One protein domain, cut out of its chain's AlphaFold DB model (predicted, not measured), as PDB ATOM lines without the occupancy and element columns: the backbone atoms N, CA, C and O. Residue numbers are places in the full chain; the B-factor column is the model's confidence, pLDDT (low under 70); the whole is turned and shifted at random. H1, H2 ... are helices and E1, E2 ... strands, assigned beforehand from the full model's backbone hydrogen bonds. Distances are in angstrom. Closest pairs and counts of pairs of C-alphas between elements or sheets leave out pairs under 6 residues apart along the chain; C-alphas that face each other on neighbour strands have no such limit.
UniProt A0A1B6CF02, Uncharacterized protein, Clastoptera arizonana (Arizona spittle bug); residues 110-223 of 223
ATOM      1  N   LYS A 110     -43.116  32.960   5.954       88.81
ATOM      2  CA  LYS A 110     -44.409  33.323   5.370       88.81
ATOM      3  C   LYS A 110     -44.901  34.631   5.967       88.81
ATOM      4  O   LYS A 110     -44.751  34.846   7.168       88.81
ATOM      5  N   ASN A 111     -45.531  35.461   5.137       91.62
ATOM      6  CA  ASN A 111     -46.265  36.620   5.626       91.62
ATOM      7  C   ASN A 111     -47.431  36.142   6.507       91.62
ATOM      8  O   ASN A 111     -48.194  35.257   6.110       91.62
ATOM      9  N   LEU A 112     -47.521  36.685   7.720       95.12
ATOM     10  CA  LEU A 112     -48.584  36.371   8.676       95.12
ATOM     11  C   LEU A 112     -49.702  37.422   8.670       95.12
ATOM     12  O   LEU A 112     -50.753  37.176   9.259       95.12
ATOM     13  N   LEU A 113     -49.493  38.575   8.022       94.56
ATOM     14  CA  LEU A 113     -50.552  39.551   7.798       94.56
ATOM     15  C   LEU A 113     -51.538  39.019   6.763       94.56
ATOM     16  O   LEU A 113     -51.157  38.441   5.749       94.56
ATOM     17  N   LEU A 114     -52.815  39.257   7.027       95.19
ATOM     18  CA  LEU A 114     -53.894  38.991   6.092       95.19
ATOM     19  C   LEU A 114     -54.280  40.278   5.364       95.19
ATOM     20  O   LEU A 114     -54.353  41.342   5.991       95.19
ATOM     21  N   ASN A 115     -54.609  40.150   4.076       95.31
ATOM     22  CA  ASN A 115     -55.119  41.237   3.240       95.31
ATOM     23  C   ASN A 115     -54.192  42.470   3.269       95.31
ATOM     24  O   ASN A 115     -54.608  43.602   3.534       95.31
ATOM     25  N   GLU A 116     -52.906  42.231   3.044       93.50
ATOM     26  CA  GLU A 116     -51.814  43.201   3.106       93.50
ATOM     27  C   GLU A 116     -51.919  44.303   2.043       93.50
ATOM     28  O   GLU A 116     -51.503  45.429   2.291       93.50
ATOM     29  N   CYS A 117     -52.545  44.008   0.902       92.25
ATOM     30  CA  CYS A 117     -52.718  44.928  -0.225       92.25
ATOM     31  C   CYS A 117     -54.187  45.336  -0.471       92.25
ATOM     32  O   CYS A 117     -54.501  45.975  -1.473       92.25
ATOM     33  N   GLY A 118     -55.112  45.012   0.442       94.00
ATOM     34  CA  GLY A 118     -56.477  45.564   0.437       94.00
ATOM     35  C   GLY A 118     -57.443  44.980  -0.599       94.00
ATOM     36  O   GLY A 118     -58.500  45.561  -0.845       94.00
ATOM     37  N   GLN A 119     -57.122  43.830  -1.192       93.06
ATOM     38  CA  GLN A 119     -57.984  43.144  -2.165       93.06
ATOM     39  C   GLN A 119     -59.342  42.748  -1.581       93.06
ATOM     40  O   GLN A 119     -60.360  42.776  -2.269       93.06
ATOM     41  N   GLU A 120     -59.371  42.430  -0.288       95.50
ATOM     42  CA  GLU A 120     -60.596  42.159   0.462       95.50
ATOM     43  C   GLU A 120     -61.091  43.416   1.196       95.50
ATOM     44  O   GLU A 120     -61.667  43.351   2.284       95.50
ATOM     45  N   SER A 121     -60.861  44.597   0.614       95.44
ATOM     46  CA  SER A 121     -61.146  45.887   1.245       95.44
ATOM     47  C   SER A 121     -60.441  46.018   2.601       95.44
ATOM     48  O   SER A 121     -59.233  45.818   2.684       95.44
ATOM     49  N   LEU A 122     -61.161  46.337   3.680       96.31
ATOM     50  CA  LEU A 122     -60.610  46.450   5.039       96.31
ATOM     51  C   LEU A 122     -60.799  45.168   5.868       96.31
ATOM     52  O   LEU A 122     -60.638  45.194   7.086       96.31
ATOM     53  N   LYS A 123     -61.153  44.040   5.242       97.50
ATOM     54  CA  LYS A 123     -61.295  42.765   5.953       97.50
ATOM     55  C   LYS A 123     -59.975  42.391   6.636       97.50
ATOM     56  O   LYS A 123     -58.903  42.689   6.113       97.50
ATOM     57  N   HIS A 124     -60.071  41.758   7.806       97.00
ATOM     58  CA  HIS A 124     -58.960  41.398   8.708       97.00
ATOM     59  C   HIS A 124     -58.264  42.569   9.419       97.00
ATOM     60  O   HIS A 124     -57.587  42.352  10.423       97.00
ATOM     61  N   TRP A 125     -58.496  43.810   8.987       97.94
ATOM     62  CA  TRP A 125     -57.982  44.998   9.654       97.94
ATOM     63  C   TRP A 125     -58.994  45.550  10.658       97.94
ATOM     64  O   TRP A 125     -60.154  45.797  10.337       97.94
ATOM     65  N   THR A 126     -58.539  45.813  11.881       98.06
ATOM     66  CA  THR A 126     -59.303  46.620  12.836       98.06
ATOM     67  C   THR A 126     -59.036  48.089  12.542       98.06
ATOM     68  O   THR A 126     -57.927  48.581  12.755       98.06
ATOM     69  N   VAL A 127     -60.044  48.796  12.036       97.75
ATOM     70  CA  VAL A 127     -59.955  50.235  11.760       97.75
ATOM     71  C   VAL A 127     -60.106  50.998  13.075       97.75
ATOM     72  O   VAL A 127     -61.163  50.961  13.694       97.75
ATOM     73  N   ILE A 128     -59.042  51.680  13.497       97.81
ATOM     74  CA  ILE A 128     -59.026  52.493  14.721       97.81
ATOM     75  C   ILE A 128     -59.514  53.909  14.404       97.81
ATOM     76  O   ILE A 128     -60.353  54.452  15.116       97.81
ATOM     77  N   LEU A 129     -59.000  54.496  13.319       97.50
ATOM     78  CA  LEU A 129     -59.340  55.841  12.856       97.50
ATOM     79  C   LEU A 129     -59.569  55.828  11.345       97.50
ATOM     80  O   LEU A 129     -58.879  55.127  10.598       97.50
ATOM     81  N   SER A 130     -60.540  56.614  10.893       96.88
ATOM     82  CA  SER A 130     -60.930  56.715   9.483       96.88
ATOM     83  C   SER A 130     -61.440  58.126   9.197       96.88
ATOM     84  O   SER A 130     -62.636  58.349   8.993       96.88
ATOM     85  N   GLY A 131     -60.537  59.099   9.313       96.06
ATOM     86  CA  GLY A 131     -60.841  60.514   9.144       96.06
ATOM     87  C   GLY A 131     -61.114  60.918   7.692       96.06
ATOM     88  O   GLY A 131     -60.819  60.187   6.746       96.06
ATOM     89  N   GLY A 132     -61.674  62.118   7.514       96.31
ATOM     90  CA  GLY A 132     -61.944  62.705   6.201       96.31
ATOM     91  C   GLY A 132     -62.851  61.820   5.344       96.31
ATOM     92  O   GLY A 132     -63.892  61.347   5.800       96.31
ATOM     93  N   ASN A 133     -62.418  61.548   4.114       96.19
ATOM     94  CA  ASN A 133     -63.114  60.660   3.179       96.19
ATOM     95  C   ASN A 133     -62.873  59.164   3.445       96.19
ATOM     96  O   ASN A 133     -63.230  58.343   2.599       96.19
ATOM     97  N   ARG A 134     -62.350  58.810   4.630       97.12
ATOM     98  CA  ARG A 134     -62.085  57.436   5.085       97.12
ATOM     99  C   ARG A 134     -60.974  56.752   4.282       97.12
ATOM    100  O   ARG A 134     -60.414  57.314   3.343       97.12
ATOM    101  N   TRP A 135     -60.649  55.524   4.677       97.19
ATOM    102  CA  TRP A 135     -59.786  54.633   3.902       97.19
ATOM    103  C   TRP A 135     -60.414  54.293   2.549       97.19
ATOM    104  O   TRP A 135     -61.581  53.901   2.480       97.19
ATOM    105  N   LYS A 136     -59.610  54.366   1.491       96.44
ATOM    106  CA  LYS A 136     -59.979  53.949   0.138       96.44
ATOM    107  C   LYS A 136     -59.011  52.874  -0.349       96.44
ATOM    108  O   LYS A 136     -57.829  52.932  -0.033       96.44
ATOM    109  N   ILE A 137     -59.509  51.912  -1.122       97.06
ATOM    110  CA  ILE A 137     -58.649  50.973  -1.850       97.06
ATOM    111  C   ILE A 137     -58.428  51.513  -3.251       97.06
ATOM    112  O   ILE A 137     -59.390  51.794  -3.971       97.06
ATOM    113  N   GLU A 138     -57.168  51.658  -3.632       95.44
ATOM    114  CA  GLU A 138     -56.789  52.001  -4.997       95.44
ATOM    115  C   GLU A 138     -56.240  50.753  -5.696       95.44
ATOM    116  O   GLU A 138     -55.503  49.990  -5.073       95.44
ATOM    117  N   PRO A 139     -56.596  50.500  -6.971       92.56
ATOM    118  CA  PRO A 139     -56.118  49.323  -7.702       92.56
ATOM    119  C   PRO A 139     -54.602  49.357  -7.943       92.56
ATOM    120  O   PRO A 139     -53.974  48.308  -8.040       92.56
ATOM    121  N   THR A 140     -54.034  50.561  -8.009       92.25
ATOM    122  CA  THR A 140     -52.601  50.868  -7.953       92.25
ATOM    123  C   THR A 140     -52.428  52.214  -7.248       92.25
ATOM    124  O   THR A 140     -53.348  53.036  -7.356       92.25
ATOM    125  N   PRO A 141     -51.281  52.487  -6.597       91.62
ATOM    126  CA  PRO A 141     -51.003  53.799  -6.017       91.62
ATOM    127  C   PRO A 141     -51.215  54.918  -7.043       91.62
ATOM    128  O   PRO A 141     -50.672  54.860  -8.149       91.62
ATOM    129  N   GLN A 142     -52.054  55.901  -6.712       92.00
ATOM    130  CA  GLN A 142     -52.324  57.039  -7.588       92.00
ATOM    131  C   GLN A 142     -51.493  58.250  -7.181       92.00
ATOM    132  O   GLN A 142     -51.469  58.637  -6.017       92.00
ATOM    133  N   GLY A 143     -50.866  58.902  -8.159       91.75
ATOM    134  CA  GLY A 143     -50.116  60.135  -7.924       91.75
ATOM    135  C   GLY A 143     -48.835  59.952  -7.109       91.75
ATOM    136  O   GLY A 143     -48.358  60.926  -6.542       91.75
ATOM    137  N   SER A 144     -48.280  58.744  -7.054       91.50
ATOM    138  CA  SER A 144     -46.949  58.449  -6.514       91.50
ATOM    139  C   SER A 144     -46.061  57.834  -7.597       91.50
ATOM    140  O   SER A 144     -46.526  57.563  -8.707       91.50
ATOM    141  N   ASP A 145     -44.803  57.564  -7.257       88.81
ATOM    142  CA  ASP A 145     -43.939  56.730  -8.091       88.81
ATOM    143  C   ASP A 145     -44.575  55.353  -8.334       88.81
ATOM    144  O   ASP A 145     -45.358  54.845  -7.519       88.81
ATOM    145  N   ALA A 146     -44.254  54.764  -9.487       86.94
ATOM    146  CA  ALA A 146     -44.729  53.437  -9.847       86.94
ATOM    147  C   ALA A 146     -44.143  52.377  -8.905       86.94
ATOM    148  O   ALA A 146     -42.990  52.470  -8.482       86.94
ATOM    149  N   LEU A 147     -44.935  51.339  -8.616       89.25
ATOM    150  CA  LEU A 147     -44.439  50.183  -7.874       89.25
ATOM    151  C   LEU A 147     -43.308  49.501  -8.661       89.25
ATOM    152  O   LEU A 147     -43.431  49.359  -9.881       89.25
ATOM    153  N   PRO A 148     -42.237  49.057  -7.987       87.06
ATOM    154  CA  PRO A 148     -41.136  48.368  -8.643       87.06
ATOM    155  C   PRO A 148     -41.612  47.042  -9.255       87.06
ATOM    156  O   PRO A 148     -42.171  46.189  -8.569       87.06
ATOM    157  N   ASP A 149     -41.378  46.857 -10.557       81.44
ATOM    158  CA  ASP A 149     -41.796  45.646 -11.283       81.44
ATOM    159  C   ASP A 149     -40.929  44.414 -10.964       81.44
ATOM    160  O   ASP A 149     -41.291  43.290 -11.310       81.44
ATOM    161  N   ASN A 150     -39.780  44.608 -10.311       85.25
ATOM    162  CA  ASN A 150     -38.841  43.551  -9.931       85.25
ATOM    163  C   ASN A 150     -39.074  42.987  -8.519       85.25
ATOM    164  O   ASN A 150     -38.377  42.049  -8.136       85.25
ATOM    165  N   GLU A 151     -40.028  43.527  -7.756       85.31
ATOM    166  CA  GLU A 151     -40.339  43.043  -6.410       85.31
ATOM    167  C   GLU A 151     -41.434  41.972  -6.444       85.31
ATOM    168  O   GLU A 151     -42.546  42.190  -6.934       85.31
ATOM    169  N   LEU A 152     -41.133  40.799  -5.879       83.69
ATOM    170  CA  LEU A 152     -42.057  39.658  -5.850       83.69
ATOM    171  C   LEU A 152     -43.362  39.974  -5.107       83.69
ATOM    172  O   LEU A 152     -44.410  39.438  -5.466       83.69
ATOM    173  N   GLU A 153     -43.311  40.862  -4.111       82.31
ATOM    174  CA  GLU A 153     -44.471  41.304  -3.326       82.31
ATOM    175  C   GLU A 153     -45.540  41.993  -4.194       82.31
ATOM    176  O   GLU A 153     -46.729  41.895  -3.900       82.31
ATOM    177  N   PHE A 154     -45.140  42.610  -5.313       83.38
ATOM    178  CA  PHE A 154     -46.043  43.304  -6.241       83.38
ATOM    179  C   PHE A 154     -46.328  42.527  -7.530       83.38
ATOM    180  O   PHE A 154     -47.076  43.009  -8.387       83.38
ATOM    181  N   ALA A 155     -45.769  41.321  -7.685       78.00
ATOM    182  CA  ALA A 155     -45.937  40.516  -8.895       78.00
ATOM    183  C   ALA A 155     -47.397  40.082  -9.111       78.00
ATOM    184  O   ALA A 155     -47.871  40.026 -10.246       78.00
ATOM    185  N   CYS A 156     -48.121  39.799  -8.024       75.88
ATOM    186  CA  CYS A 156     -49.511  39.346  -8.086       75.88
ATOM    187  C   CYS A 156     -50.510  40.486  -7.862       75.88
ATOM    188  O   CYS A 156     -51.562  40.519  -8.509       75.88
ATOM    189  N   HIS A 157     -50.226  41.399  -6.928       84.25
ATOM    190  CA  HIS A 157     -51.197  42.363  -6.410       84.25
ATOM    191  C   HIS A 157     -50.553  43.739  -6.239       84.25
ATOM    192  O   HIS A 157     -49.523  43.876  -5.591       84.25
ATOM    193  N   LYS A 158     -51.171  44.761  -6.839       90.44
ATOM    194  CA  LYS A 158     -50.646  46.137  -6.871       90.44
ATOM    195  C   LYS A 158     -51.543  47.144  -6.148       90.44
ATOM    196  O   LYS A 158     -51.236  48.331  -6.144       90.44
ATOM    197  N   SER A 159     -52.646  46.691  -5.554       94.06
ATOM    198  CA  SER A 159     -53.573  47.566  -4.840       94.06
ATOM    199  C   SER A 159     -52.987  48.065  -3.525       94.06
ATOM    200  O   SER A 159     -52.113  47.432  -2.934       94.06
ATOM    201  N   CYS A 160     -53.474  49.211  -3.058       94.81
ATOM    202  CA  CYS A 160     -53.005  49.821  -1.823       94.81
ATOM    203  C   CYS A 160     -54.140  50.478  -1.031       94.81
ATOM    204  O   CYS A 160     -55.241  50.723  -1.534       94.81
ATOM    205  N   PHE A 161     -53.843  50.772   0.235       96.75
ATOM    206  CA  PHE A 161     -54.707  51.548   1.113       96.75
ATOM    207  C   PHE A 161     -54.337  53.031   1.026       96.75
ATOM    208  O   PHE A 161     -53.239  53.418   1.415       96.75
ATOM    209  N   ALA A 162     -55.270  53.866   0.582       96.06
ATOM    210  CA  ALA A 162     -55.126  55.315   0.568       96.06
ATOM    211  C   ALA A 162     -55.823  55.943   1.783       96.06
ATOM    212  O   ALA A 162     -56.986  55.644   2.083       96.06
ATOM    213  N   THR A 163     -55.097  56.816   2.481       95.69
ATOM    214  CA  THR A 163     -55.600  57.632   3.593       95.69
ATOM    215  C   THR A 163     -56.226  58.933   3.084       95.69
ATOM    216  O   THR A 163     -56.164  59.259   1.897       95.69
ATOM    217  N   SER A 164     -56.872  59.683   3.980       94.19
ATOM    218  CA  SER A 164     -57.483  60.976   3.661       94.19
ATOM    219  C   SER A 164     -56.720  62.150   4.292       94.19
ATOM    220  O   SER A 164     -55.659  61.981   4.881       94.19
ATOM    221  N   TYR A 165     -57.278  63.360   4.197       92.50
ATOM    222  CA  TYR A 165     -56.707  64.597   4.755       92.50
ATOM    223  C   TYR A 165     -56.778  64.683   6.293       92.50
ATOM    224  O   TYR A 165     -56.316  65.652   6.887       92.50
ATOM    225  N   MET A 166     -57.380  63.686   6.944       94.69
ATOM    226  CA  MET A 166     -57.377  63.500   8.394       94.69
ATOM    227  C   MET A 166     -56.808  62.122   8.726       94.69
ATOM    228  O   MET A 166     -56.798  61.223   7.883       94.69
ATOM    229  N   GLU A 167     -56.384  61.950   9.978       96.12
ATOM    230  CA  GLU A 167     -55.743  60.724  10.443       96.12
ATOM    231  C   GLU A 167     -56.576  59.468  10.141       96.12
ATOM    232  O   GLU A 167     -57.781  59.382  10.401       96.12
ATOM    233  N   CYS A 168     -55.891  58.475   9.588       97.75
ATOM    234  CA  CYS A 168     -56.423  57.166   9.267       97.75
ATOM    235  C   CYS A 168     -55.480  56.129   9.878       97.75
ATOM    236  O   CYS A 168     -54.274  56.181   9.659       97.75
ATOM    237  N   ARG A 169     -56.023  55.191  10.657       98.12
ATOM    238  CA  ARG A 169     -55.242  54.192  11.392       98.12
ATOM    239  C   ARG A 169     -55.948  52.844  11.362       98.12
ATOM    240  O   ARG A 169     -57.138  52.757  11.672       98.12
ATOM    241  N   LYS A 170     -55.210  51.792  11.020       97.75
ATOM    242  CA  LYS A 170     -55.662  50.396  11.040       97.75
ATOM    243  C   LYS A 170     -54.633  49.536  11.767       97.75
ATOM    244  O   LYS A 170     -53.457  49.877  11.774       97.75
ATOM    245  N   GLN A 171     -55.071  48.435  12.368       97.44
ATOM    246  CA  GLN A 171     -54.192  47.482  13.049       97.44
ATOM    247  C   GLN A 171     -54.588  46.037  12.753       97.44
ATOM    248  O   GLN A 171     -55.750  45.753  12.450       97.44
ATOM    249  N   GLN A 172     -53.633  45.126  12.916       97.50
ATOM    250  CA  GLN A 172     -53.859  43.685  12.911       97.50
ATOM    251  C   GLN A 172     -53.079  43.069  14.076       97.50
ATOM    252  O   GLN A 172     -51.910  43.392  14.272       97.50
ATOM    253  N   ILE A 173     -53.735  42.223  14.874       95.88
ATOM    254  CA  ILE A 173     -53.097  41.491  15.974       95.88
ATOM    255  C   ILE A 173     -52.883  40.060  15.500       95.88
ATOM    256  O   ILE A 173     -53.845  39.377  15.151       95.88
ATOM    257  N   ILE A 174     -51.629  39.616  15.492       95.50
ATOM    258  CA  ILE A 174     -51.247  38.285  15.020       95.50
ATOM    259  C   ILE A 174     -51.004  37.388  16.233       95.50
ATOM    260  O   ILE A 174     -50.038  37.559  16.975       95.50
ATOM    261  N   GLU A 175     -51.876  36.402  16.431       93.94
ATOM    262  CA  GLU A 175     -51.677  35.378  17.456       93.94
ATOM    263  C   GLU A 175     -50.716  34.300  16.939       93.94
ATOM    264  O   GLU A 175     -51.133  33.313  16.332       93.94
ATOM    265  N   LEU A 176     -49.417  34.475  17.203       93.88
ATOM    266  CA  LEU A 176     -48.335  33.594  16.731       93.88
ATOM    267  C   LEU A 176     -48.617  32.094  16.960       93.88
ATOM    268  O   LEU A 176     -48.364  31.261  16.084       93.88
ATOM    269  N   LYS A 177     -49.235  31.743  18.095       92.44
ATOM    270  CA  LYS A 177     -49.624  30.365  18.432       92.44
ATOM    271  C   LYS A 177     -50.581  29.739  17.414       92.44
ATOM    272  O   LYS A 177     -50.423  28.561  17.093       92.44
ATOM    273  N   ASN A 178     -51.531  30.506  16.877       92.38
ATOM    274  CA  ASN A 178     -52.493  30.018  15.879       92.38
ATOM    275  C   ASN A 178     -51.818  29.732  14.534       92.38
ATOM    276  O   ASN A 178     -52.304  28.916  13.756       92.38
ATOM    277  N   HIS A 179     -50.658  30.343  14.299       91.75
ATOM    278  CA  HIS A 179     -49.801  30.061  13.157       91.75
ATOM    279  C   HIS A 179     -48.758  28.979  13.463       91.75
ATOM    280  O   HIS A 179     -47.858  28.774  12.669       91.75
ATOM    281  N   GLY A 180     -48.844  28.249  14.579       90.81
ATOM    282  CA  GLY A 180     -47.927  27.141  14.878       90.81
ATOM    283  C   GLY A 180     -46.601  27.551  15.524       90.81
ATOM    284  O   GLY A 180     -45.765  26.683  15.778       90.81
ATOM    285  N   PHE A 181     -46.418  28.831  15.858       93.06
ATOM    286  CA  PHE A 181     -45.328  29.290  16.720       93.06
ATOM    287  C   PHE A 181     -45.724  29.071  18.181       93.06
ATOM    288  O   PHE A 181     -46.307  29.926  18.845       93.06
ATOM    289  N   THR A 182     -45.476  27.859  18.660       92.56
ATOM    290  CA  THR A 182     -45.775  27.450  20.035       92.56
ATOM    291  C   THR A 182     -44.904  28.201  21.046       92.56
ATOM    292  O   THR A 182     -43.822  28.673  20.707       92.56
ATOM    293  N   ASN A 183     -45.319  28.220  22.320       92.00
ATOM    294  CA  ASN A 183     -44.507  28.777  23.409       92.00
ATOM    295  C   ASN A 183     -43.105  28.156  23.428       92.00
ATOM    296  O   ASN A 183     -42.127  28.874  23.489       92.00
ATOM    297  N   SER A 184     -42.977  26.837  23.245       91.50
ATOM    298  CA  SER A 184     -41.658  26.191  23.195       91.50
ATOM    299  C   SER A 184     -40.776  26.698  22.049       91.50
ATOM    300  O   SER A 184     -39.563  26.781  22.218       91.50
ATOM    301  N   ILE A 185     -41.347  27.028  20.887       91.38
ATOM    302  CA  ILE A 185     -40.580  27.671  19.812       91.38
ATOM    303  C   ILE A 185     -40.188  29.085  20.244       91.38
ATOM    304  O   ILE A 185     -39.012  29.429  20.169       91.38
ATOM    305  N   MET A 186     -41.140  29.881  20.726       91.62
ATOM    306  CA  MET A 186     -40.885  31.270  21.110       91.62
ATOM    307  C   MET A 186     -39.881  31.388  22.259       91.62
ATOM    308  O   MET A 186     -39.002  32.229  22.185       91.62
ATOM    309  N   ASP A 187     -39.935  30.509  23.258       90.12
ATOM    310  CA  ASP A 187     -39.096  30.573  24.458       90.12
ATOM    311  C   ASP A 187     -37.673  30.057  24.201       90.12
ATOM    312  O   ASP A 187     -36.706  30.605  24.735       90.12
ATOM    313  N   HIS A 188     -37.527  28.997  23.392       89.50
ATOM    314  CA  HIS A 188     -36.242  28.315  23.197       89.50
ATOM    315  C   HIS A 188     -35.531  28.664  21.891       89.50
ATOM    316  O   HIS A 188     -34.301  28.679  21.869       89.50
ATOM    317  N   LEU A 189     -36.275  28.873  20.800       86.81
ATOM    318  CA  LEU A 189     -35.691  29.280  19.522       86.81
ATOM    319  C   LEU A 189     -35.604  30.803  19.419       86.81
ATOM    320  O   LEU A 189     -34.629  31.274  18.849       86.81
ATOM    321  N   GLN A 190     -36.594  31.533  19.957       88.69
ATOM    322  CA  GLN A 190     -36.709  32.998  19.848       88.69
ATOM    323  C   GLN A 190     -36.439  33.475  18.412       88.69
ATOM    324  O   GLN A 190     -35.461  34.180  18.165       88.69
ATOM    325  N   PRO A 191     -37.244  33.016  17.436       87.56
ATOM    326  CA  PRO A 191     -36.974  33.321  16.042       87.56
ATOM    327  C   PRO A 191     -37.081  34.821  15.777       87.56
ATOM    328  O   PRO A 191     -37.903  35.511  16.380       87.56
ATOM    329  N   GLU A 192     -36.277  35.304  14.833       88.69
ATOM    330  CA  GLU A 192     -36.368  36.683  14.367       88.69
ATOM    331  C   GLU A 192     -37.734  36.943  13.721       88.69
ATOM    332  O   GLU A 192     -38.244  36.136  12.937       88.69
ATOM    333  N   ILE A 193     -38.336  38.079  14.076       91.69
ATOM    334  CA  ILE A 193     -39.606  38.539  13.521       91.69
ATOM    335  C   ILE A 193     -39.315  39.777  12.682       91.69
ATOM    336  O   ILE A 193     -39.041  40.849  13.220       91.69
ATOM    337  N   HIS A 194     -39.400  39.626  11.364       92.62
ATOM    338  CA  HIS A 194     -39.272  40.743  10.436       92.62
ATOM    339  C   HIS A 194     -40.626  41.419  10.225       92.62
ATOM    340  O   HIS A 194     -41.634  40.752   9.987       92.62
ATOM    341  N   VAL A 195     -40.630  42.750  10.287       95.31
ATOM    342  CA  VAL A 195     -41.788  43.591   9.975       95.31
ATOM    343  C   VAL A 195     -41.360  44.618   8.935       95.31
ATOM    344  O   VAL A 195     -40.380  45.333   9.140       95.31
ATOM    345  N   SER A 196     -42.096  44.690   7.833       93.00
ATOM    346  CA  SER A 196     -41.891  45.642   6.743       93.00
ATOM    347  C   SER A 196     -43.237  46.174   6.250       93.00
ATOM    348  O   SER A 196     -44.265  45.505   6.369       93.00
ATOM    349  N   GLU A 197     -43.241  47.392   5.714       93.31
ATOM    350  CA  GLU A 197     -44.396  47.987   5.038       93.31
ATOM    351  C   GLU A 197     -43.898  48.945   3.948       93.31
ATOM    352  O   GLU A 197     -42.873  49.612   4.109       93.31
ATOM    353  N   TRP A 198     -44.640  49.011   2.843       92.88
ATOM    354  CA  TRP A 198     -44.429  49.985   1.780       92.88
ATOM    355  C   TRP A 198     -45.395  51.154   1.948       92.88
ATOM    356  O   TRP A 198     -46.600  50.953   2.117       92.88
ATOM    357  N   TYR A 199     -44.884  52.378   1.846       93.25
ATOM    358  CA  TYR A 199     -45.703  53.586   1.841       93.25
ATOM    359  C   TYR A 199     -45.223  54.553   0.759       93.25
ATOM    360  O   TYR A 199     -44.041  54.601   0.426       93.25
ATOM    361  N   ALA A 200     -46.151  55.343   0.225       93.12
ATOM    362  CA  ALA A 200     -45.847  56.414  -0.710       93.12
ATOM    363  C   ALA A 200     -46.774  57.607  -0.459       93.12
ATOM    364  O   ALA A 200     -47.950  57.442  -0.129       93.12
ATOM    365  N   GLY A 201     -46.224  58.810  -0.604       93.06
ATOM    366  CA  GLY A 201     -46.989  60.050  -0.633       93.06
ATOM    367  C   GLY A 201     -47.337  60.437  -2.063       93.06
ATOM    368  O   GLY A 201     -46.641  60.046  -3.003       93.06
ATOM    369  N   ARG A 202     -48.397  61.228  -2.233       92.81
ATOM    370  CA  ARG A 202     -48.696  61.800  -3.544       92.81
ATOM    371  C   ARG A 202     -47.766  62.970  -3.862       92.81
ATOM    372  O   ARG A 202     -47.375  63.709  -2.964       92.81
ATOM    373  N   PHE A 203     -47.477  63.194  -5.140       91.75
ATOM    374  CA  PHE A 203     -46.637  64.310  -5.591       91.75
ATOM    375  C   PHE A 203     -47.267  65.689  -5.327       91.75
ATOM    376  O   PHE A 203     -46.552  66.686  -5.257       91.75
ATOM    377  N   ASP A 204     -48.597  65.763  -5.207       91.25
ATOM    378  CA  ASP A 204     -49.366  67.005  -5.077       91.25
ATOM    379  C   ASP A 204     -49.733  67.370  -3.630       91.25
ATOM    380  O   ASP A 204     -50.303  68.439  -3.399       91.25
ATOM    381  N   CYS A 205     -49.402  66.533  -2.638       87.25
ATOM    382  CA  CYS A 205     -49.653  66.837  -1.229       87.25
ATOM    383  C   CYS A 205     -48.665  66.155  -0.273       87.25
ATOM    384  O   CYS A 205     -48.345  64.976  -0.412       87.25
ATOM    385  N   GLY A 206     -48.241  66.877   0.768       89.50
ATOM    386  CA  GLY A 206     -47.445  66.290   1.845       89.50
ATOM    387  C   GLY A 206     -48.250  65.290   2.680       89.50
ATOM    388  O   GLY A 206     -49.440  65.483   2.925       89.50
ATOM    389  N   CYS A 207     -47.585  64.243   3.167       91.12
ATOM    390  CA  CYS A 207     -48.162  63.266   4.086       91.12
ATOM    391  C   CYS A 207     -47.174  62.910   5.202       91.12
ATOM    392  O   CYS A 207     -45.958  62.997   5.022       91.12
ATOM    393  N   LYS A 208     -47.699  62.457   6.342       94.94
ATOM    394  CA  LYS A 208     -46.915  61.850   7.420       94.94
ATOM    395  C   LYS A 208     -47.347  60.396   7.571       94.94
ATOM    396  O   LYS A 208     -48.543  60.120   7.634       94.94
ATOM    397  N   TYR A 209     -46.373  59.500   7.625       95.69
ATOM    398  CA  TYR A 209     -46.577  58.070   7.806       95.69
ATOM    399  C   TYR A 209     -45.980  57.623   9.145       95.69
ATOM    400  O   TYR A 209     -44.933  58.127   9.555       95.69
ATOM    401  N   GLU A 210     -46.665  56.702   9.823       97.12
ATOM    402  CA  GLU A 210     -46.259  56.136  11.109       97.12
ATOM    403  C   GLU A 210     -46.557  54.629  11.129       97.12
ATOM    404  O   GLU A 210     -47.667  54.211  10.797       97.12
ATOM    405  N   LEU A 211     -45.574  53.829  11.559       97.00
ATOM    406  CA  LEU A 211     -45.691  52.387  11.779       97.00
ATOM    407  C   LEU A 211     -45.320  52.057  13.220       97.00
ATOM    408  O   LEU A 211     -44.253  52.436  13.702       97.00
ATOM    409  N   HIS A 212     -46.184  51.294  13.880       96.44
ATOM    410  CA  HIS A 212     -45.933  50.765  15.213       96.44
ATOM    411  C   HIS A 212     -46.061  49.245  15.192       96.44
ATOM    412  O   HIS A 212     -47.115  48.710  14.850       96.44
ATOM    413  N   ALA A 213     -44.991  48.559  15.588       96.38
ATOM    414  CA  ALA A 213     -44.959  47.115  15.759       96.38
ATOM    415  C   ALA A 213     -44.549  46.793  17.198       96.38
ATOM    416  O   ALA A 213     -43.558  47.318  17.704       96.38
ATOM    417  N   HIS A 214     -45.329  45.941  17.856       94.94
ATOM    418  CA  HIS A 214     -45.123  45.575  19.251       94.94
ATOM    419  C   HIS A 214     -45.191  44.060  19.405       94.94
ATOM    420  O   HIS A 214     -46.124  43.425  18.907       94.94
ATOM    421  N   LEU A 215     -44.224  43.491  20.124       94.38
ATOM    422  CA  LEU A 215     -44.311  42.120  20.611       94.38
ATOM    423  C   LEU A 215     -45.072  42.130  21.938       94.38
ATOM    424  O   LEU A 215     -44.731  42.887  22.847       94.38
ATOM    425  N   LEU A 216     -46.118  41.311  22.027       93.38
ATOM    426  CA  LEU A 216     -47.008  41.265  23.182       93.38
ATOM    427  C   LEU A 216     -46.882  39.932  23.922       93.38
ATOM    428  O   LEU A 216     -46.763  38.877  23.300       93.38
ATOM    429  N   ASP A 217     -46.969  39.981  25.250       89.94
ATOM    430  CA  ASP A 217     -47.090  38.800  26.100       89.94
ATOM    431  C   ASP A 217     -48.516  38.207  26.066       89.94
ATOM    432  O   ASP A 217     -49.449  38.734  25.450       89.94
ATOM    433  N   SER A 218     -48.718  37.108  26.798       85.94
ATOM    434  CA  SER A 218     -50.038  36.467  26.935       85.94
ATOM    435  C   SER A 218     -51.132  37.362  27.545       85.94
ATOM    436  O   SER A 218     -52.316  37.089  27.355       85.94
ATOM    437  N   ASN A 219     -50.758  38.443  28.237       87.00
ATOM    438  CA  ASN A 219     -51.663  39.429  28.827       87.00
ATOM    439  C   ASN A 219     -51.854  40.665  27.935       87.00
ATOM    440  O   ASN A 219     -52.443  41.651  28.385       87.00
ATOM    441  N   LYS A 220     -51.369  40.629  26.685       83.38
ATOM    442  CA  LYS A 220     -51.385  41.746  25.729       83.38
ATOM    443  C   LYS A 220     -50.620  42.979  26.221       83.38
ATOM    444  O   LYS A 220     -50.970  44.107  25.877       83.38
ATOM    445  N   LYS A 221     -49.583  42.773  27.031       79.56
ATOM    446  CA  LYS A 221     -48.642  43.813  27.455       79.56
ATOM    447  C   LYS A 221     -47.396  43.758  26.584       79.56
ATOM    448  O   LYS A 221     -47.007  42.680  26.146       79.56
ATOM    449  N   ASN A 222     -46.786  44.916  26.343       71.75
ATOM    450  CA  ASN A 222     -45.518  44.987  25.622       71.75
ATOM    451  C   ASN A 222     -44.448  44.187  26.370       71.75
ATOM    452  O   ASN A 222     -44.345  44.313  27.595       71.75
ATOM    453  N   TYR A 223     -43.718  43.365  25.619       58.62
ATOM    454  CA  TYR A 223     -42.553  42.623  26.096       58.62
ATOM    455  C   TYR A 223     -41.358  43.556  26.334       58.62
ATOM    456  O   TYR A 223     -41.220  44.539  25.568       58.62
TER     457      TYR A 223
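What this domain is: This is residues 110 to 223 of the 223 residues of an uncharacterized protein of Clastoptera arizonana (Arizona spittle bug) (UniProt A0A1B6CF02). Little regular structure: a body mostly of loops, with strand pair E1 and E4 and hairpin E2 and E3 toward one end, short helices H1 and H2 at the other, and residues 189 to 223 folding back along the length. The 114 printed residues hold E1, E2, E3, E4, H1, H2 in order, mixed class, 25 residues in named elements. It is only just loose, close to compact, radius of gyration of the C-alphas 16.3 A, spans 49 by 33 by 23 A.

How they stand to each other: Look first at E1, residues 126 to 130, and E4, residues 168 to 171, antiparallel at 172 degrees; N 128 and O 169, 2.8 A apart, are within hydrogen-bond range. The hairpin of E2, residues 136 to 138, and E3, residues 160 to 162, is antiparallel at 137 degrees, with N 162 and O 136 within hydrogen-bond range at 2.8 A. H1, residues 176 to 179, and H2, residues 183 to 188, are close but not clearly touching; their closest C-alphas, Lys 177 and Asn 183, are 7.3 A apart. In H2 every O i to N i+4 pair is within hydrogen-bond range; H1 is too short for one.

Where its parts are: Find C-alpha 126 at (-59.303, 46.620, 12.836), where E1 begins, 10.8 A long; E4 spans 10.6 A. H2 ends at C-alpha 188, (-36.242, 28.315, 23.197).

The domain as a whole: The farthest C-alphas, Ser 184 and Asp 204, are 50.2 A apart. The printed part has no cut; link E2 to E3 is long, 21 residues. Residue 223 alone has pLDDT under 70.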